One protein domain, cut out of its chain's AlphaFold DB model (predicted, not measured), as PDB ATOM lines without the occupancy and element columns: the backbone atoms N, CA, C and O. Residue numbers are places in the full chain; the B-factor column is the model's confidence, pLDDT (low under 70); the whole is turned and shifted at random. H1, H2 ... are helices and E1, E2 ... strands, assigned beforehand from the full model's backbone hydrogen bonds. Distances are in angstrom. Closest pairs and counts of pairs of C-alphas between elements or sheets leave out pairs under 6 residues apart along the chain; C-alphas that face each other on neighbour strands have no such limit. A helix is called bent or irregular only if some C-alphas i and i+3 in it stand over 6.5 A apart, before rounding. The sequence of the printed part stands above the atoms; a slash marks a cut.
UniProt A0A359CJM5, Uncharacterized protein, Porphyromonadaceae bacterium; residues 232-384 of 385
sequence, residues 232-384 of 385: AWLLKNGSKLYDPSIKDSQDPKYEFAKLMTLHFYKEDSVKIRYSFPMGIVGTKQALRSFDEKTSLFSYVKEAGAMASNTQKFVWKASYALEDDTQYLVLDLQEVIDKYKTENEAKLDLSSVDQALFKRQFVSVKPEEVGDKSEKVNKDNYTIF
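Overview. This is residues 232 to 384 of the 385 residues of an uncharacterized protein of Porphyromonadaceae bacterium (UniProt A0A359CJM5). A closed barrel of eight antiparallel strands makes the body, with the irregular helix H1 outside it near one end and the barrel's sheet curling round that helix. Beside H1 the short strands E2 and E10 make a small parallel pair, and the long bent hairpin E7 and E8 runs along the longest axis. The printed part has 153 residues, with one named helix and ten named strands in the order E1 E2 H1 E3 E4 E5 E6 E7 E8 E9 E10, mostly strand. It is compact, with a radius of gyration of the C-alphas of 14.8 A and spans of 46 by 39 by 29 A.

Arrangement. Begin at E1, residues 232 to 235, where N 233 and O 262 of E3, residues 259 to 266, are 2.8 A apart. From E3 a meander, each strand the antiparallel neighbour of the one before, goes on through E4, residues 269 to 276, E5, 284 to 291, E6, 296 to 301, E7, 311 to 322, E8, 325 to 337, and E9, 358 to 364. Look for its pairs within hydrogen-bond range: N 263 and O 271, 2.8 A; N 270 and O 286, 2.9 A; N 289 and O 298, 2.8 A; N 297 and O 315, 2.8 A; N 318 and O 329, 2.9 A; N 328 and O 361, 2.8 A. E9 closes the ring on E1, with N 362 and O 234 at 2.8 A. The pairing of E5 is staggered: residues 284 to 287 pair with E4, residues 288 to 291 with E6. H1, residues 252 to 258, is on the barrel, outside it and over none of its strands, at a height over the sheet of 5.5 A. None of its 3 O i to N i+4 pairs is within hydrogen-bond range, but 2 of 4 O i to N i+3 pairs are. The closest C-alphas of H1 and E4 are those of Lys 258 and Ser 275, 4.9 A apart. E2, residues 240 to 242, is parallel to E10, residues 382 to 384, with N 241 and O 382 at 2.9 A.

Along the chain. Find C-alpha 232 at (270.463, 215.183, 275.764), where E1 begins. H1 is irregular, with C-alphas 253 and 256 7.5 A apart. E7 begins at C-alpha 311, (280.596, 202.883, 260.370), measures 31.9 A and bends by 54 degrees at residue 318; E8 measures 34.2 A and bends by 55 degrees at residue 333. E10 ends at C-alpha 384, (271.954, 219.819, 251.406).

Size, cuts and confidence. The two C-alphas farthest apart are those of Asp 323 and Glu 342, 47.6 A. The printed part has no cut; the links E8 to E9 and E9 to E10 are long. Look for pLDDT under 70 at residues 246 to 249, 277 to 282, 304 to 308 and 371 to 376.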
ATOM      1  N   ALA A 232     270.945 215.177 277.128       93.25
ATOM      2  CA  ALA A 232     270.463 215.183 275.764       93.25
ATOM      3  C   ALA A 232     270.872 216.476 275.054       93.25
ATOM      4  O   ALA A 232     270.930 217.551 275.651       93.25
ATOM      5  N   TRP A 233     271.158 216.339 273.766       94.12
ATOM      6  CA  TRP A 233     271.736 217.367 272.922       94.12
ATOM      7  C   TRP A 233     271.037 217.368 271.565       94.12
ATOM      8  O   TRP A 233     270.872 216.317 270.937       94.12
ATOM      9  N   LEU A 234     270.646 218.551 271.109       92.81
ATOM     10  CA  LEU A 234     269.981 218.792 269.832       92.81
ATOM     11  C   LEU A 234     270.866 219.680 268.962       92.81
ATOM     12  O   LEU A 234     271.384 220.686 269.433       92.81
ATOM     13  N   LEU A 235     271.044 219.322 267.692       93.69
ATOM     14  CA  LEU A 235     271.836 220.100 266.743       93.69
ATOM     15  C   LEU A 235     271.318 221.543 266.687       93.69
ATOM     16  O   LEU A 235     270.113 221.757 266.530       93.69
ATOM     17  N   LYS A 236     272.234 222.515 266.790       93.62
ATOM     18  CA  LYS A 236     271.930 223.952 266.779       93.62
ATOM     19  C   LYS A 236     271.105 224.312 265.539       93.62
ATOM     20  O   LYS A 236     271.462 223.924 264.422       93.62
ATOM     21  N   ASN A 237     270.027 225.072 265.732       90.69
ATOM     22  CA  ASN A 237     269.211 225.593 264.633       90.69
ATOM     23  C   ASN A 237     270.077 226.386 263.635       90.69
ATOM     24  O   ASN A 237     271.055 227.029 264.008       90.69
ATOM     25  N   GLY A 238     269.731 226.308 262.354       90.81
ATOM     26  CA  GLY A 238     270.474 226.879 261.232       90.81
ATOM     27  C   GLY A 238     271.612 225.995 260.708       90.81
ATOM     28  O   GLY A 238     272.101 226.237 259.604       90.81
ATOM     29  N   SER A 239     272.013 224.944 261.439       92.75
ATOM     30  CA  SER A 239     273.089 224.037 261.011       92.75
ATOM     31  C   SER A 239     272.801 223.377 259.659       92.75
ATOM     32  O   SER A 239     271.654 223.058 259.338       92.75
ATOM     33  N   LYS A 240     273.863 223.108 258.885       92.31
ATOM     34  CA  LYS A 240     273.774 222.287 257.671       92.31
ATOM     35  C   LYS A 240     273.478 220.825 258.033       92.31
ATOM     36  O   LYS A 240     274.097 220.263 258.946       92.31
ATOM     37  N   LEU A 241     272.555 220.208 257.304       88.94
ATOM     38  CA  LEU A 241     272.121 218.828 257.503       88.94
ATOM     39  C   LEU A 241     272.084 218.099 256.159       88.94
ATOM     40  O   LEU A 241     271.433 218.555 255.220       88.94
ATOM     41  N   TYR A 242     272.794 216.975 256.076       87.94
ATOM     42  CA  TYR A 242     272.818 216.162 254.864       87.94
ATOM     43  C   TYR A 242     271.526 215.351 254.753       87.94
ATOM     44  O   TYR A 242     271.121 214.688 255.714       87.94
ATOM     45  N   ASP A 243     270.877 215.385 253.596       82.56
ATOM     46  CA  ASP A 243     269.688 214.585 253.317       82.56
ATOM     47  C   ASP A 243     269.698 214.110 251.854       82.56
ATOM     48  O   ASP A 243     269.260 214.852 250.968       82.56
ATOM     49  N   PRO A 244     270.234 212.906 251.559       76.31
ATOM     50  CA  PRO A 244     270.287 212.410 250.184       76.31
ATOM     51  C   PRO A 244     268.868 212.247 249.629       76.31
ATOM     52  O   PRO A 244     267.907 212.121 250.379       76.31
ATOM     53  N   SER A 245     268.671 212.225 248.310       71.12
ATOM     54  CA  SER A 245     267.349 211.824 247.812       71.12
ATOM     55  C   SER A 245     267.127 210.318 248.026       71.12
ATOM     56  O   SER A 245     268.077 209.553 248.152       71.12
ATOM     57  N   ILE A 246     265.867 209.857 248.022       66.56
ATOM     58  CA  ILE A 246     265.527 208.417 248.100       66.56
ATOM     59  C   ILE A 246     266.188 207.609 246.964       66.56
ATOM     60  O   ILE A 246     266.396 206.407 247.103       66.56
ATOM     61  N   LYS A 247     266.487 208.260 245.831       61.66
ATOM     62  CA  LYS A 247     267.041 207.629 244.627       61.66
ATOM     63  C   LYS A 247     268.569 207.602 244.605       61.66
ATOM     64  O   LYS A 247     269.127 206.845 243.816       61.66
ATOM     65  N   ASP A 248     269.222 208.399 245.447       60.59
ATOM     66  CA  ASP A 248     270.676 208.490 245.488       60.59
ATOM     67  C   ASP A 248     271.222 207.492 246.513       60.59
ATOM     68  O   ASP A 248     270.710 207.369 247.631       60.59
ATOM     69  N   SER A 249     272.266 206.750 246.133       58.00
ATOM     70  CA  SER A 249     272.999 205.889 247.061       58.00
ATOM     71  C   SER A 249     273.490 206.731 248.235       58.00
ATOM     72  O   SER A 249     274.115 207.766 248.015       58.00
ATOM     73  N   GLN A 250     273.219 206.299 249.469       73.25
ATOM     74  CA  GLN A 250     273.725 206.964 250.671       73.25
ATOM     75  C   GLN A 250     275.251 207.117 250.563       73.25
ATOM     76  O   GLN A 250     275.948 206.105 250.570       73.25
ATOM     77  N   ASP A 251     275.761 208.349 250.430       83.25
ATOM     78  CA  ASP A 251     277.206 208.584 250.380       83.25
ATOM     79  C   ASP A 251     277.784 208.415 251.796       83.25
ATOM     80  O   ASP A 251     277.501 209.240 252.680       83.25
ATOM     81  N   PRO A 252     278.599 207.370 252.040       84.75
ATOM     82  CA  PRO A 252     279.152 207.095 253.359       84.75
ATOM     83  C   PRO A 252     280.007 208.250 253.899       84.75
ATOM     84  O   PRO A 252     280.167 208.347 255.117       84.75
ATOM     85  N   LYS A 253     280.517 209.144 253.034       89.19
ATOM     86  CA  LYS A 253     281.311 210.315 253.431       89.19
ATOM     87  C   LYS A 253     280.500 211.367 254.180       89.19
ATOM     88  O   LYS A 253     281.079 212.074 254.993       89.19
ATOM     89  N   TYR A 254     279.189 211.463 253.956       90.06
ATOM     90  CA  TYR A 254     278.338 212.502 254.552       90.06
ATOM     91  C   TYR A 254     277.415 211.985 255.663       90.06
ATOM     92  O   TYR A 254     276.626 212.741 256.232       90.06
ATOM     93  N   GLU A 255     277.515 210.709 256.037       88.25
ATOM     94  CA  GLU A 255     276.667 210.104 257.074       88.25
ATOM     95  C   GLU A 255     276.773 210.813 258.433       88.25
ATOM     96  O   GLU A 255     275.770 210.980 259.131       88.25
ATOM     97  N   PHE A 256     277.957 211.318 258.787       91.19
ATOM     98  CA  PHE A 256     278.161 212.095 260.013       91.19
ATOM     99  C   PHE A 256     277.344 213.398 260.022       91.19
ATOM    100  O   PHE A 256     276.904 213.857 261.081       91.19
ATOM    101  N   ALA A 257     277.111 213.990 258.845       92.06
ATOM    102  CA  ALA A 257     276.384 215.242 258.670       92.06
ATOM    103  C   ALA A 257     274.863 215.056 258.780       92.06
ATOM    104  O   ALA A 257     274.131 216.042 258.828       92.06
ATOM    105  N   LYS A 258     274.384 213.809 258.895       89.00
ATOM    106  CA  LYS A 258     272.982 213.486 259.190       89.00
ATOM    107  C   LYS A 258     272.647 213.536 260.677       89.00
ATOM    108  O   LYS A 258     271.477 213.534 261.034       89.00
ATOM    109  N   LEU A 259     273.651 213.529 261.560       90.62
ATOM    110  CA  LEU A 259     273.458 213.512 263.014       90.62
ATOM    111  C   LEU A 259     272.629 214.727 263.469       90.62
ATOM    112  O   LEU A 259     272.996 215.858 263.159       90.62
ATOM    113  N   MET A 260     271.530 214.493 264.188       89.56
ATOM    114  CA  MET A 260     270.619 215.546 264.667       89.56
ATOM    115  C   MET A 260     270.564 215.630 266.186       89.56
ATOM    116  O   MET A 260     270.502 216.724 266.735       89.56
ATOM    117  N   THR A 261     270.567 214.489 266.873       91.19
ATOM    118  CA  THR A 261     270.486 214.455 268.335       91.19
ATOM    119  C   THR A 261     271.424 213.418 268.919       91.19
ATOM    120  O   THR A 261     271.715 212.399 268.289       91.19
ATOM    121  N   LEU A 262     271.858 213.677 270.149       92.69
ATOM    122  CA  LEU A 262     272.624 212.763 270.985       92.69
ATOM    123  C   LEU A 262     271.974 212.727 272.364       92.69
ATOM    124  O   LEU A 262     271.643 213.763 272.925       92.69
ATOM    125  N   HIS A 263     271.830 211.548 272.941       92.94
ATOM    126  CA  HIS A 263     271.457 211.384 274.337       92.94
ATOM    127  C   HIS A 263     272.375 210.346 274.956       92.94
ATOM    128  O   HIS A 263     272.298 209.161 274.630       92.94
ATOM    129  N   PHE A 264     273.251 210.796 275.847       91.56
ATOM    130  CA  PHE A 264     274.219 209.964 276.559       91.56
ATOM    131  C   PHE A 264     273.527 209.195 277.693       91.56
ATOM    132  O   PHE A 264     273.800 209.395 278.869       91.56
ATOM    133  N   TYR A 265     272.576 208.340 277.322       80.50
ATOM    134  CA  TYR A 265     271.623 207.685 278.218       80.50
ATOM    135  C   TYR A 265     272.283 206.843 279.326       80.50
ATOM    136  O   TYR A 265     271.727 206.737 280.417       80.50
ATOM    137  N   LYS A 266     273.455 206.247 279.057       80.38
ATOM    138  CA  LYS A 266     274.296 205.555 280.051       80.38
ATOM    139  C   LYS A 266     275.777 205.853 279.797       80.38
ATOM    140  O   LYS A 266     276.142 206.453 278.782       80.38
ATOM    141  N   GLU A 267     276.635 205.411 280.706       78.00
ATOM    142  CA  GLU A 267     278.090 205.577 280.610       78.00
ATOM    143  C   GLU A 267     278.660 205.039 279.284       78.00
ATOM    144  O   GLU A 267     279.440 205.714 278.621       78.00
ATOM    145  N   ASP A 268     278.165 203.894 278.817       85.56
ATOM    146  CA  ASP A 268     278.651 203.175 277.633       85.56
ATOM    147  C   ASP A 268     277.714 203.256 276.418       85.56
ATOM    148  O   ASP A 268     278.005 202.694 275.358       85.56
ATOM    149  N   SER A 269     276.583 203.959 276.534       87.75
ATOM    150  CA  SER A 269     275.571 204.003 275.475       87.75
ATOM    151  C   SER A 269     275.149 205.418 275.110       87.75
ATOM    152  O   SER A 269     275.020 206.305 275.957       87.75
ATOM    153  N   VAL A 270     274.898 205.613 273.819       92.31
ATOM    154  CA  VAL A 270     274.345 206.843 273.266       92.31
ATOM    155  C   VAL A 270     273.145 206.517 272.392       92.31
ATOM    156  O   VAL A 270     273.133 205.560 271.622       92.31
ATOM    157  N   LYS A 271     272.108 207.326 272.530       91.06
ATOM    158  CA  LYS A 271     270.910 207.321 271.705       91.06
ATOM    159  C   LYS A 271     271.035 208.439 270.678       91.06
ATOM    160  O   LYS A 271     271.298 209.578 271.047       91.06
ATOM    161  N   ILE A 272     270.895 208.107 269.401       88.94
ATOM    162  CA  ILE A 272     271.201 209.002 268.287       88.94
ATOM    163  C   ILE A 272     270.030 209.050 267.315       88.94
ATOM    164  O   ILE A 272     269.481 208.006 266.958       88.94
ATOM    165  N   ARG A 273     269.694 210.246 266.825       86.38
ATOM    166  CA  ARG A 273     268.785 210.423 265.684       86.38
ATOM    167  C   ARG A 273     269.511 211.056 264.509       86.38
ATOM    168  O   ARG A 273     270.376 211.916 264.683       86.38
ATOM    169  N   TYR A 274     269.116 210.627 263.317       84.75
ATOM    170  CA  TYR A 274     269.664 211.091 262.049       84.75
ATOM    171  C   TYR A 274     268.552 211.622 261.142       84.75
ATOM    172  O   TYR A 274     267.418 211.132 261.189       84.75
ATOM    173  N   SER A 275     268.898 212.565 260.270       80.62
ATOM    174  CA  SER A 275     268.076 212.933 259.122       80.62
ATOM    175  C   SER A 275     268.028 211.805 258.096       80.62
ATOM    176  O   SER A 275     269.017 211.115 257.850       80.62
ATOM    177  N   PHE A 276     266.857 211.618 257.493       74.31
ATOM    178  CA  PHE A 276     266.640 210.702 256.379       74.31
ATOM    179  C   PHE A 276     265.704 211.308 255.328       74.31
ATOM    180  O   PHE A 276     264.865 212.138 255.670       74.31
ATOM    181  N   PRO A 277     265.712 210.806 254.086       65.00
ATOM    182  CA  PRO A 277     264.993 211.449 252.980       65.00
ATOM    183  C   PRO A 277     263.472 211.516 253.179       65.00
ATOM    184  O   PRO A 277     262.807 212.403 252.656       65.00
ATOM    185  N   MET A 278     262.911 210.591 253.970       62.72
ATOM    186  CA  MET A 278     261.477 210.521 254.286       62.72
ATOM    187  C   MET A 278     261.094 211.166 255.628       62.72
ATOM    188  O   MET A 278     259.944 211.074 256.041       62.72
ATOM    189  N   GLY A 279     262.042 211.780 256.342       64.94
ATOM    190  CA  GLY A 279     261.814 212.338 257.677       64.94
ATOM    191  C   GLY A 279     262.971 212.064 258.630       64.94
ATOM    192  O   GLY A 279     264.069 211.708 258.222       64.94
ATOM    193  N   ILE A 280     262.764 212.270 259.922       62.97
ATOM    194  CA  ILE A 280     263.784 211.968 260.930       62.97
ATOM    195  C   ILE A 280     263.585 210.524 261.360       62.97
ATOM    196  O   ILE A 280     262.480 210.144 261.740       62.97
ATOM    197  N   VAL A 281     264.641 209.714 261.293       63.81
ATOM    198  CA  VAL A 281     264.543 208.319 261.735       63.81
ATOM    199  C   VAL A 281     264.506 208.258 263.256       63.81
ATOM    200  O   VAL A 281     265.133 209.072 263.943       63.81
ATOM    201  N   GLY A 282     263.737 207.289 263.761       63.59
ATOM    202  CA  GLY A 282     263.652 206.959 265.180       63.59
ATOM    203  C   GLY A 282     265.027 206.757 265.821       63.59
ATOM    204  O   GLY A 282     266.047 206.587 265.147       63.59
ATOM    205  N   THR A 283     265.067 206.810 267.143       71.88
ATOM    206  CA  THR A 283     266.317 206.797 267.898       71.88
ATOM    207  C   THR A 283     267.004 205.449 267.749       71.88
ATOM    208  O   THR A 283     266.422 204.395 267.995       71.88
ATOM    209  N   LYS A 284     268.282 205.473 267.378       81.75
ATOM    210  CA  LYS A 284     269.149 204.298 267.403       81.75
ATOM    211  C   LYS A 284     270.024 204.349 268.639       81.75
ATOM    212  O   LYS A 284     270.682 205.355 268.891       81.75
ATOM    213  N   GLN A 285     270.050 203.262 269.394       87.44
ATOM    214  CA  GLN A 285     271.017 203.092 270.468       87.44
ATOM    215  C   GLN A 285     272.313 202.513 269.895       87.44
ATOM    216  O   GLN A 285     272.278 201.543 269.141       87.44
ATOM    217  N   ALA A 286     273.439 203.111 270.260       88.06
ATOM    218  CA  ALA A 286     274.778 202.677 269.900       88.06
ATOM    219  C   ALA A 286     275.639 202.559 271.159       88.06
ATOM    220  O   ALA A 286     275.463 203.317 272.119       88.06
ATOM    221  N   LEU A 287     276.592 201.625 271.137       88.62
ATOM    222  CA  LEU A 287     277.695 201.649 272.091       88.62
ATOM    223  C   LEU A 287     278.598 202.838 271.767       88.62
ATOM    224  O   LEU A 287     278.876 203.122 270.595       88.62
ATOM    225  N   ARG A 288     279.060 203.516 272.814       91.56
ATOM    226  CA  ARG A 288     280.033 204.601 272.715       91.56
ATOM    227  C   ARG A 288     281.303 204.287 273.487       91.56
ATOM    228  O   ARG A 288     281.311 203.477 274.403       91.56
ATOM    229  N   SER A 289     282.366 204.987 273.124       92.44
ATOM    230  CA  SER A 289     283.592 205.106 273.901       92.44
ATOM    231  C   SER A 289     283.943 206.584 274.040       92.44
ATOM    232  O   SER A 289     283.636 207.381 273.147       92.44
ATOM    233  N   PHE A 290     284.551 206.950 275.162       93.44
ATOM    234  CA  PHE A 290     285.003 208.306 275.428       93.44
ATOM    235  C   PHE A 290     286.372 208.258 276.106       93.44
ATOM    236  O   PHE A 290     286.506 207.672 277.178       93.44
ATOM    237  N   ASP A 291     287.379 208.851 275.472       93.31
ATOM    238  CA  ASP A 291     288.704 209.044 276.059       93.31
ATOM    239  C   ASP A 291     288.787 210.453 276.647       93.31
ATOM    240  O   ASP A 291     288.867 211.437 275.914       93.31
ATOM    241  N   GLU A 292     288.781 210.557 277.974       89.69
ATOM    242  CA  GLU A 292     288.811 211.843 278.676       89.69
ATOM    243  C   GLU A 292     290.129 212.607 278.498       89.69
ATOM    244  O   GLU A 292     290.121 213.835 278.541       89.69
ATOM    245  N   LYS A 293     291.255 211.920 278.245       90.44
ATOM    246  CA  LYS A 293     292.562 212.584 278.081       90.44
ATOM    247  C   LYS A 293     292.637 213.374 276.784       90.44
ATOM    248  O   LYS A 293     293.295 214.409 276.721       90.44
ATOM    249  N   THR A 294     291.999 212.854 275.744       91.62
ATOM    250  CA  THR A 294     291.991 213.447 274.401       91.62
ATOM    251  C   THR A 294     290.647 214.093 274.053       91.62
ATOM    252  O   THR A 294     290.526 214.742 273.010       91.62
ATOM    253  N   SER A 295     289.649 213.929 274.928       93.88
ATOM    254  CA  SER A 295     288.237 214.259 274.718       93.88
ATOM    255  C   SER A 295     287.667 213.625 273.445       93.88
ATOM    256  O   SER A 295     286.825 214.218 272.767       93.88
ATOM    257  N   LEU A 296     288.139 212.427 273.085       96.12
ATOM    258  CA  LEU A 296     287.664 211.717 271.903       96.12
ATOM    259  C   LEU A 296     286.427 210.887 272.237       96.12
ATOM    260  O   LEU A 296     286.500 209.857 272.902       96.12
ATOM    261  N   PHE A 297     285.290 211.322 271.711       95.00
ATOM    262  CA  PHE A 297     284.037 210.586 271.679       95.00
ATOM    263  C   PHE A 297     283.969 209.740 270.408       95.00
ATOM    264  O   PHE A 297     284.169 210.239 269.304       95.00
ATOM    265  N   SER A 298     283.619 208.463 270.527       95.44
ATOM    266  CA  SER A 298     283.306 207.643 269.360       95.44
ATOM    267  C   SER A 298     282.094 206.761 269.584       95.44
ATOM    268  O   SER A 298     281.794 206.361 270.706       95.44
ATOM    269  N   TYR A 299     281.403 206.436 268.500       94.38
ATOM    270  CA  TYR A 299     280.318 205.465 268.508       94.38
ATOM    271  C   TYR A 299     280.269 204.725 267.175       94.38
ATOM    272  O   TYR A 299     280.784 205.198 266.155       94.38
ATOM    273  N   VAL A 300     279.630 203.558 267.192       91.81
ATOM    274  CA  VAL A 300     279.435 202.728 266.001       91.81
ATOM    275  C   VAL A 300     277.985 202.832 265.550       91.81
ATOM    276  O   VAL A 300     277.058 202.563 266.312       91.81
ATOM    277  N   LYS A 301     277.778 203.237 264.301       87.31
ATOM    278  CA  LYS A 301     276.493 203.145 263.616       87.31
ATOM    279  C   LYS A 301     276.455 201.813 262.879       87.31
ATOM    280  O   LYS A 301     277.105 201.650 261.849       87.31
ATOM    281  N   GLU A 302     275.659 200.891 263.398       82.44
ATOM    282  CA  GLU A 302     275.416 199.613 262.734       82.44
ATOM    283  C   GLU A 302     274.703 199.795 261.390       82.44
ATOM    284  O   GLU A 302     273.873 200.706 261.215       82.44
ATOM    285  N   ALA A 303     275.011 198.897 260.452       71.56
ATOM    286  CA  ALA A 303     274.311 198.798 259.181       71.56
ATOM    287  C   ALA A 303     272.794 198.662 259.420       71.56
ATOM    288  O   ALA A 303     272.320 197.852 260.216       71.56
ATOM    289  N   GLY A 304     272.007 199.515 258.762       63.66
ATOM    290  CA  GLY A 304     270.551 199.381 258.729       63.66
ATOM    291  C   GLY A 304     270.112 198.426 257.622       63.66
ATOM    292  O   GLY A 304     270.892 198.122 256.732       63.66
ATOM    293  N   ALA A 305     268.830 198.052 257.597       53.59
ATOM    294  CA  ALA A 305     268.266 197.177 256.557       53.59
ATOM    295  C   ALA A 305     268.473 197.676 255.105       53.59
ATOM    296  O   ALA A 305     268.381 196.886 254.175       53.59
ATOM    297  N   MET A 306     268.745 198.976 254.914       50.97
ATOM    298  CA  MET A 306     269.024 199.607 253.613       50.97
ATOM    299  C   MET A 306     270.407 200.281 253.524       50.97
ATOM    300  O   MET A 306     270.675 200.974 252.548       50.97
ATOM    301  N   ALA A 307     271.270 200.145 254.538       56.91
ATOM    302  CA  ALA A 307     272.627 200.696 254.512       56.91
ATOM    303  C   ALA A 307     273.632 199.547 254.406       56.91
ATOM    304  O   ALA A 307     273.465 198.527 255.067       56.91
ATOM    305  N   SER A 308     274.667 199.704 253.584       55.97
ATOM    306  CA  SER A 308     275.558 198.592 253.242       55.97
ATOM    307  C   SER A 308     276.641 198.307 254.285       55.97
ATOM    308  O   SER A 308     277.087 197.167 254.363       55.97
ATOM    309  N   ASN A 309     277.061 199.297 255.088       75.50
ATOM    310  CA  ASN A 309     278.255 199.179 255.932       75.50
ATOM    311  C   ASN A 309     278.032 199.710 257.360       75.50
ATOM    312  O   ASN A 309     277.362 200.725 257.569       75.50
ATOM    313  N   THR A 310     278.646 199.043 258.340       87.44
ATOM    314  CA  THR A 310     278.803 199.549 259.710       87.44
ATOM    315  C   THR A 310     279.918 200.595 259.733       87.44
ATOM    316  O   THR A 310     281.021 200.339 259.249       87.44
ATOM    317  N   GLN A 311     279.646 201.769 260.305       91.19
ATOM    318  CA  GLN A 311     280.596 202.883 260.370       91.19
ATOM    319  C   GLN A 311     280.908 203.261 261.814       91.19
ATOM    320  O   GLN A 311     280.010 203.324 262.655       91.19
ATOM    321  N   LYS A 312     282.169 203.586 262.098       94.31
ATOM    322  CA  LYS A 312     282.582 204.203 263.361       94.31
ATOM    323  C   LYS A 312     282.907 205.673 263.130       94.31
ATOM    324  O   LYS A 312     283.697 206.006 262.252       94.31
ATOM    325  N   PHE A 313     282.320 206.534 263.953       95.94
ATOM    326  CA  PHE A 313     282.585 207.969 263.945       95.94
ATOM    327  C   PHE A 313     283.437 208.328 265.154       95.94
ATOM    328  O   PHE A 313     283.128 207.892 266.266       95.94
ATOM    329  N   VAL A 314     284.489 209.112 264.938       97.50
ATOM    330  CA  VAL A 314     285.386 209.606 265.984       97.50
ATOM    331  C   VAL A 314     285.352 211.128 265.970       97.50
ATOM    332  O   VAL A 314     285.633 211.759 264.953       97.50
ATOM    333  N   TRP A 315     285.014 211.709 267.111       97.56
ATOM    334  CA  TRP A 315     284.808 213.133 267.322       97.56
ATOM    335  C   TRP A 315     285.673 213.610 268.472       97.56
ATOM    336  O   TRP A 315     285.752 212.949 269.502       97.56
ATOM    337  N   LYS A 316     286.246 214.799 268.349       97.19
ATOM    338  CA  LYS A 316     286.781 215.538 269.483       97.19
ATOM    339  C   LYS A 316     285.660 216.378 270.082       97.19
ATOM    340  O   LYS A 316     285.067 217.203 269.391       97.19
ATOM    341  N   ALA A 317     285.345 216.133 271.345       96.81
ATOM    342  CA  ALA A 317     284.289 216.815 272.072       96.81
ATOM    343  C   ALA A 317     284.856 217.987 272.885       96.81
ATOM    344  O   ALA A 317     285.892 217.873 273.532       96.81
ATOM    345  N   SER A 318     284.160 219.117 272.858       95.69
ATOM    346  CA  SER A 318     284.432 220.297 273.688       95.69
ATOM    347  C   SER A 318     283.118 221.004 274.004       95.69
ATOM    348  O   SER A 318     282.106 220.726 273.363       95.69
ATOM    349  N   TYR A 319     283.115 221.912 274.972       93.56
ATOM    350  CA  TYR A 319     282.008 222.836 275.172       93.56
ATOM    351  C   TYR A 319     282.342 224.223 274.625       93.56
ATOM    352  O   TYR A 319     283.499 224.639 274.597       93.56
ATOM    353  N   ALA A 320     281.306 224.950 274.218       92.94
ATOM    354  CA  ALA A 320     281.364 226.373 273.907       92.94
ATOM    355  C   ALA A 320     280.219 227.114 274.611       92.94
ATOM    356  O   ALA A 320     279.164 226.521 274.847       92.94
ATOM    357  N   LEU A 321     280.428 228.397 274.905       89.31
ATOM    358  CA  LEU A 321     279.392 229.319 275.372       89.31
ATOM    359  C   LEU A 321     279.103 230.374 274.313       89.31
ATOM    360  O   LEU A 321     280.023 230.920 273.708       89.31
ATOM    361  N   GLU A 322     277.824 230.676 274.141       88.06
ATOM    362  CA  GLU A 322     277.320 231.790 273.337       88.06
ATOM    363  C   GLU A 322     276.039 232.288 274.019       88.06
ATOM    364  O   GLU A 322     275.111 231.501 274.202       88.06
ATOM    365  N   ASP A 323     276.026 233.551 274.459       80.81
ATOM    366  CA  ASP A 323     274.900 234.208 275.145       80.81
ATOM    367  C   ASP A 323     274.262 233.344 276.258       80.81
ATOM    368  O   ASP A 323     273.075 233.022 276.224       80.81
ATOM    369  N   ASP A 324     275.084 232.892 277.215       82.19
ATOM    370  CA  ASP A 324     274.726 231.990 278.331       82.19
ATOM    371  C   ASP A 324     274.211 230.596 277.953       82.19
ATOM    372  O   ASP A 324     273.840 229.793 278.818       82.19
ATOM    373  N   THR A 325     274.237 230.261 276.670       85.94
ATOM    374  CA  THR A 325     273.874 228.936 276.191       85.94
ATOM    375  C   THR A 325     275.128 228.089 276.030       85.94
ATOM    376  O   THR A 325     276.030 228.416 275.257       85.94
ATOM    377  N   GLN A 326     275.175 226.968 276.750       87.69
ATOM    378  CA  GLN A 326     276.208 225.955 276.568       87.69
ATOM    379  C   GLN A 326     275.879 225.058 275.376       87.69
ATOM    380  O   GLN A 326     274.791 224.486 275.274       87.69
ATOM    381  N   TYR A 327     276.875 224.879 274.514       93.88
ATOM    382  CA  TYR A 327     276.830 223.974 273.379       93.88
ATOM    383  C   TYR A 327     277.864 222.867 273.536       93.88
ATOM    384  O   TYR A 327     279.041 223.146 273.756       93.88
ATOM    385  N   LEU A 328     277.450 221.617 273.333       96.12
ATOM    386  CA  LEU A 328     278.364 220.525 273.027       96.12
ATOM    387  C   LEU A 328     278.854 220.698 271.591       96.12
ATOM    388  O   LEU A 328     278.067 220.730 270.647       96.12
ATOM    389  N   VAL A 329     280.162 220.791 271.418       96.94
ATOM    390  CA  VAL A 329     280.823 220.925 270.128       96.94
ATOM    391  C   VAL A 329     281.532 219.620 269.806       96.94
ATOM    392  O   VAL A 329     282.428 219.200 270.538       96.94
ATOM    393  N   LEU A 330     281.143 218.992 268.702       97.31
ATOM    394  CA  LEU A 330     281.790 217.800 268.173       97.31
ATOM    395  C   LEU A 330     282.540 218.152 266.894       97.31
ATOM    396  O   LEU A 330     281.932 218.596 265.922       97.31
ATOM    397  N   ASP A 331     283.850 217.942 266.905       97.31
ATOM    398  CA  ASP A 331     284.737 218.147 265.764       97.31
ATOM    399  C   ASP A 331     285.174 216.795 265.190       97.31
ATOM    400  O   ASP A 331     285.842 216.007 265.866       97.31
ATOM    401  N   LEU A 332     284.739 216.487 263.971       97.81
ATOM    402  CA  LEU A 332     284.961 215.200 263.328       97.81
ATOM    403  C   LEU A 332     286.452 214.983 263.098       97.81
ATOM    404  O   LEU A 332     287.094 215.720 262.358       97.81
ATOM    405  N   GLN A 333     286.987 213.927 263.696       97.25
ATOM    406  CA  GLN A 333     288.374 213.534 263.489       97.25
ATOM    407  C   GLN A 333     288.461 212.488 262.387       97.25
ATOM    408  O   GLN A 333     289.276 212.600 261.471       97.25
ATOM    409  N   GLU A 334     287.621 211.452 262.475       96.25
ATOM    410  CA  GLU A 334     287.711 210.291 261.594       96.25
ATOM    411  C   GLU A 334     286.351 209.626 261.373       96.25
ATOM    412  O   GLU A 334     285.500 209.569 262.267       96.25
ATOM    413  N   VAL A 335     286.189 209.051 260.181       95.69
ATOM    414  CA  VAL A 335     285.128 208.093 259.869       95.69
ATOM    415  C   VAL A 335     285.788 206.822 259.364       95.69
ATOM    416  O   VAL A 335     286.552 206.858 258.399       95.69
ATOM    417  N   ILE A 336     285.506 205.708 260.028       94.88
ATOM    418  CA  ILE A 336     285.986 204.381 259.647       94.88
ATOM    419  C   ILE A 336     284.799 203.623 259.060       94.88
ATOM    420  O   ILE A 336     283.788 203.431 259.738       94.88
ATOM    421  N   ASP A 337     284.913 203.224 257.800       91.75
ATOM    422  CA  ASP A 337     283.906 202.447 257.086       91.75
ATOM    423  C   ASP A 337     284.186 200.947 257.190       91.75
ATOM    424  O   ASP A 337     285.332 200.522 257.358       91.75
ATOM    425  N   LYS A 338     283.116 200.148 257.111       88.56
ATOM    426  CA  LYS A 338     283.145 198.686 257.288       88.56
ATOM    427  C   LYS A 338     283.880 198.260 258.570       88.56
ATOM    428  O   LYS A 338     284.679 197.322 258.565       88.56
ATOM    429  N   TYR A 339     283.614 198.970 259.665       89.25
ATOM    430  CA  TYR A 339     284.278 198.773 260.955       89.25
ATOM    431  C   TYR A 339     284.121 197.330 261.471       89.25
ATOM    432  O   TYR A 339     283.031 196.762 261.396       89.25
ATOM    433  N   LYS A 340     285.204 196.753 262.014       88.12
ATOM    434  CA  LYS A 340     285.330 195.350 262.458       88.12
ATOM    435  C   LYS A 340     285.094 194.303 261.361       88.12
ATOM    436  O   LYS A 340     284.679 193.183 261.655       88.12
ATOM    437  N   THR A 341     285.387 194.641 260.109       86.00
ATOM    438  CA  THR A 341     285.402 193.683 258.994       86.00
ATOM    439  C   THR A 341     286.799 193.579 258.386       86.00
ATOM    440  O   THR A 341     287.662 194.414 258.645       86.00
ATOM    441  N   GLU A 342     287.023 192.579 257.534       86.94
ATOM    442  CA  GLU A 342     288.282 192.409 256.788       86.94
ATOM    443  C   GLU A 342     288.617 193.585 255.847       86.94
ATOM    444  O   GLU A 342     289.763 193.741 255.441       86.94
ATOM    445  N   ASN A 343     287.625 194.421 255.518       86.44
ATOM    446  CA  ASN A 343     287.747 195.563 254.612       86.44
ATOM    447  C   ASN A 343     287.636 196.910 255.354       86.44
ATOM    448  O   ASN A 343     287.218 197.901 254.752       86.44
ATOM    449  N   GLU A 344     287.935 196.941 256.658       92.75
ATOM    450  CA  GLU A 344     287.930 198.168 257.460       92.75
ATOM    451  C   GLU A 344     288.884 199.214 256.867       92.75
ATOM    452  O   GLU A 344     290.062 198.943 256.631       92.75
ATOM    453  N   ALA A 345     288.378 200.428 256.638       93.88
ATOM    454  CA  ALA A 345     289.177 201.515 256.086       93.88
ATOM    455  C   ALA A 345     288.713 202.881 256.595       93.88
ATOM    456  O   ALA A 345     287.519 203.145 256.743       93.88
ATOM    457  N   LYS A 346     289.666 203.793 256.807       95.88
ATOM    458  CA  LYS A 346     289.363 205.210 257.034       95.88
ATOM    459  C   LYS A 346     288.850 205.828 255.731       95.88
ATOM    460  O   LYS A 346     289.485 205.677 254.688       95.88
ATOM    461  N   LEU A 347     287.717 206.526 255.789       94.44
ATOM    462  CA  LEU A 347     287.189 207.241 254.631       94.44
ATOM    463  C   LEU A 347     288.047 208.464 254.311       94.44
ATOM    464  O   LEU A 347     288.409 209.238 255.198       94.44
ATOM    465  N   ASP A 348     288.306 208.667 253.022       94.50
ATOM    466  CA  ASP A 348     288.882 209.910 252.523       94.50
ATOM    467  C   ASP A 348     287.802 210.999 252.432       94.50
ATOM    468  O   ASP A 348     286.929 210.978 251.553       94.50
ATOM    469  N   LEU A 349     287.884 211.955 253.357       94.62
ATOM    470  CA  LEU A 349     286.978 213.096 253.472       94.62
ATOM    471  C   LEU A 349     287.548 214.378 252.842       94.62
ATOM    472  O   LEU A 349     286.985 215.447 253.049       94.62
ATOM    473  N   SER A 350     288.638 214.301 252.068       93.75
ATOM    474  CA  SER A 350     289.279 215.473 251.440       93.75
ATOM    475  C   SER A 350     288.351 216.280 250.523       93.75
ATOM    476  O   SER A 350     288.554 217.477 250.335       93.75
ATOM    477  N   SER A 351     287.311 215.641 249.980       91.06
ATOM    478  CA  SER A 351     286.292 216.267 249.133       91.06
ATOM    479  C   SER A 351     285.116 216.879 249.905       91.06
ATOM    480  O   SER A 351     284.212 217.425 249.278       91.06
ATOM    481  N   VAL A 352     285.067 216.730 251.231       93.06
ATOM    482  CA  VAL A 352     283.956 217.196 252.070       93.06
ATOM    483  C   VAL A 352     284.255 218.605 252.584       93.06
ATOM    484  O   VAL A 352     285.365 218.887 253.028       93.06
ATOM    485  N   ASP A 353     283.251 219.487 252.550       93.06
ATOM    486  CA  ASP A 353     283.336 220.834 253.128       93.06
ATOM    487  C   ASP A 353     283.721 220.756 254.618       93.06
ATOM    488  O   ASP A 353     282.963 220.235 255.441       93.06
ATOM    489  N   GLN A 354     284.891 221.297 254.972       92.75
ATOM    490  CA  GLN A 354     285.410 221.291 256.343       92.75
ATOM    491  C   GLN A 354     284.486 222.015 257.331       92.75
ATOM    492  O   GLN A 354     284.493 221.693 258.518       92.75
ATOM    493  N   ALA A 355     283.633 222.937 256.864       91.06
ATOM    494  CA  ALA A 355     282.635 223.582 257.715       91.06
ATOM    495  C   ALA A 355     281.613 222.589 258.304       91.06
ATOM    496  O   ALA A 355     280.950 222.907 259.289       91.06
ATOM    497  N   LEU A 356     281.484 221.386 257.730       93.19
ATOM    498  CA  LEU A 356     280.617 220.326 258.247       93.19
ATOM    499  C   LEU A 356     281.254 219.533 259.394       93.19
ATOM    500  O   LEU A 356     280.528 218.883 260.148       93.19
ATOM    501  N   PHE A 357     282.586 219.553 259.527       96.31
ATOM    502  CA  PHE A 357     283.298 218.701 260.488       96.31
ATOM    503  C   PHE A 357     283.030 219.133 261.926       96.31
ATOM    504  O   PHE A 357     282.931 218.287 262.810       96.31
ATOM    505  N   LYS A 358     282.819 220.431 262.152       96.44
ATOM    506  CA  LYS A 358     282.483 220.981 263.463       96.44
ATOM    507  C   LYS A 358     280.978 221.182 263.598       96.44
ATOM    508  O   LYS A 358     280.377 221.968 262.870       96.44
ATOM    509  N   ARG A 359     280.362 220.507 264.567       95.94
ATOM    510  CA  ARG A 359     278.914 220.551 264.819       95.94
ATOM    511  C   ARG A 359     278.631 220.983 266.250       95.94
ATOM    512  O   ARG A 359     279.273 220.498 267.175       95.94
ATOM    513  N   GLN A 360     277.674 221.888 266.428       96.50
ATOM    514  CA  GLN A 360     277.270 222.401 267.739       96.50
ATOM    515  C   GLN A 360     275.888 221.874 268.110       96.50
ATOM    516  O   GLN A 360     274.977 221.876 267.283       96.50
ATOM    517  N   PHE A 361     275.723 221.464 269.361       95.62
ATOM    518  CA  PHE A 361     274.481 220.931 269.890       95.62
ATOM    519  C   PHE A 361     274.115 221.652 271.182       95.62
ATOM    520  O   PHE A 361     274.947 221.773 272.073       95.62
ATOM    521  N   VAL A 362     272.875 222.115 271.293       93.69
ATOM    522  CA  VAL A 362     272.333 222.742 272.502       93.69
ATOM    523  C   VAL A 362     271.772 221.676 273.438       93.69
ATOM    524  O   VAL A 362     271.223 220.669 272.976       93.69
ATOM    525  N   SER A 363     271.922 221.870 274.749       91.12
ATOM    526  CA  SER A 363     271.338 220.956 275.732       91.12
ATOM    527  C   SER A 363     269.813 221.062 275.731       91.12
ATOM    528  O   SER A 363     269.251 222.152 275.659       91.12
ATOM    529  N   VAL A 364     269.139 219.917 275.802       89.19
ATOM    530  CA  VAL A 364     267.676 219.812 275.845       89.19
ATOM    531  C   VAL A 364     267.265 218.737 276.842       89.19
ATOM    532  O   VAL A 364     268.080 217.902 277.245       89.19
ATOM    533  N   LYS A 365     265.990 218.716 277.239       86.75
ATOM    534  CA  LYS A 365     265.496 217.649 278.117       86.75
ATOM    535  C   LYS A 365     265.510 216.291 277.391       86.75
ATOM    536  O   LYS A 365     265.227 216.251 276.189       86.75
ATOM    537  N   PRO A 366     265.788 215.168 278.078       84.62
ATOM    538  CA  PRO A 366     265.837 213.836 277.464       84.62
ATOM    539  C   PRO A 366     264.594 213.445 276.651       84.62
ATOM    540  O   PRO A 366     264.706 212.810 275.600       84.62
ATOM    541  N   GLU A 367     263.404 213.844 277.098       83.00
ATOM    542  CA  GLU A 367     262.133 213.621 276.405       83.00
ATOM    543  C   GLU A 367     262.051 214.314 275.035       83.00
ATOM    544  O   GLU A 367     261.340 213.847 274.147       83.00
ATOM    545  N   GLU A 368     262.822 215.382 274.816       78.88
ATOM    546  CA  GLU A 368     262.836 216.136 273.558       78.88
ATOM    547  C   GLU A 368     263.642 215.454 272.458       78.88
ATOM    548  O   GLU A 368     263.489 215.792 271.286       78.88
ATOM    549  N   VAL A 369     264.449 214.454 272.805       76.25
ATOM    550  CA  VAL A 369     265.228 213.653 271.850       76.25
ATOM    551  C   VAL A 369     264.815 212.183 271.832       76.25
ATOM    552  O   VAL A 369     265.421 211.394 271.109       76.25
ATOM    553  N   GLY A 370     263.788 211.807 272.600       72.56
ATOM    554  CA  GLY A 370     263.232 210.454 272.611       72.56
ATOM    555  C   GLY A 370     262.498 210.078 271.316       72.56
ATOM    556  O   GLY A 370     262.205 210.924 270.473       72.56
ATOM    557  N   ASP A 371     262.150 208.794 271.182       67.31
ATOM    558  CA  ASP A 371     261.546 208.209 269.969       67.31
ATOM    559  C   ASP A 371     260.232 208.849 269.521       67.31
ATOM    560  O   ASP A 371     259.921 208.857 268.334       67.31
ATOM    561  N   LYS A 372     259.464 209.383 270.472       64.75
ATOM    562  CA  LYS A 372     258.163 210.012 270.221       64.75
ATOM    563  C   LYS A 372     258.240 211.534 270.107       64.75
ATOM    564  O   LYS A 372     257.199 212.176 270.037       64.75
ATOM    565  N   SER A 373     259.432 212.134 270.158       59.47
ATOM    566  CA  SER A 373     259.522 213.592 270.146       59.47
ATOM    567  C   SER A 373     259.258 214.131 268.730       59.47
ATOM    568  O   SER A 373     260.052 213.954 267.800       59.47
ATOM    569  N   GLU A 374     258.114 214.802 268.580       62.53
ATOM    570  CA  GLU A 374     257.708 215.543 267.373       62.53
ATOM    571  C   GLU A 374     258.490 216.861 267.210       62.53
ATOM    572  O   GLU A 374     258.371 217.548 266.202       62.53
ATOM    573  N   LYS A 375     259.319 217.221 268.202       63.59
ATOM    574  CA  LYS A 375     259.976 218.533 268.320       63.59
ATOM    575  C   LYS A 375     261.075 218.812 267.294       63.59
ATOM    576  O   LYS A 375     261.515 219.953 267.185       63.59
ATOM    577  N   VAL A 376     261.560 217.808 266.565       69.88
ATOM    578  CA  VAL A 376     262.673 218.021 265.636       69.88
ATOM    579  C   VAL A 376     262.123 218.447 264.272       69.88
ATOM    580  O   VAL A 376     261.805 217.615 263.427       69.88
ATOM    581  N   ASN A 377     261.986 219.759 264.069       73.25
ATOM    582  CA  ASN A 377     261.540 220.322 262.795       73.25
ATOM    583  C   ASN A 377     262.723 220.461 261.822       73.25
ATOM    584  O   ASN A 377     263.699 221.149 262.122       73.25
ATOM    585  N   LYS A 378     262.632 219.829 260.644       72.94
ATOM    586  CA  LYS A 378     263.657 219.931 259.596       72.94
ATOM    587  C   LYS A 378     263.807 221.343 259.023       72.94
ATOM    588  O   LYS A 378     264.908 221.681 258.603       72.94
ATOM    589  N   ASP A 379     262.757 222.161 259.068       79.75
ATOM    590  CA  ASP A 379     262.772 223.539 258.553       79.75
ATOM    591  C   ASP A 379     263.717 224.455 259.345       79.75
ATOM    592  O   ASP A 379     264.123 225.511 258.866       79.75
ATOM    593  N   ASN A 380     264.130 224.030 260.543       85.00
ATOM    594  CA  ASN A 380     265.122 224.739 261.339       85.00
ATOM    595  C   ASN A 380     266.556 224.552 260.815       85.00
ATOM    596  O   ASN A 380     267.473 225.109 261.412       85.00
ATOM    597  N   TYR A 381     266.786 223.761 259.763       87.75
ATOM    598  CA  TYR A 381     268.120 223.390 259.286       87.75
ATOM    599  C   TYR A 381     268.321 223.717 257.806       87.75
ATOM    600  O   TYR A 381     267.393 223.690 257.001       87.75
ATOM    601  N   THR A 382     269.576 223.957 257.424       89.38
ATOM    602  CA  THR A 382     269.949 224.137 256.016       89.38
ATOM    603  C   THR A 382     270.184 222.767 255.377       89.38
ATOM    604  O   THR A 382     271.227 222.148 255.595       89.38
ATOM    605  N   ILE A 383     269.220 222.270 254.601       87.00
ATOM    606  CA  ILE A 383     269.306 220.942 253.972       87.00
ATOM    607  C   ILE A 383     270.198 220.975 252.722       87.00
ATOM    608  O   ILE A 383     270.032 221.840 251.863       87.00
ATOM    609  N   PHE A 384     271.112 220.008 252.595       87.25
ATOM    610  CA  PHE A 384     271.954 219.819 251.406       87.25
ATOM    611  C   PHE A 384     272.052 218.340 250.996       87.25
ATOM    612  O   PHE A 384     271.719 217.453 251.784       87.25
TER     613      PHE A 384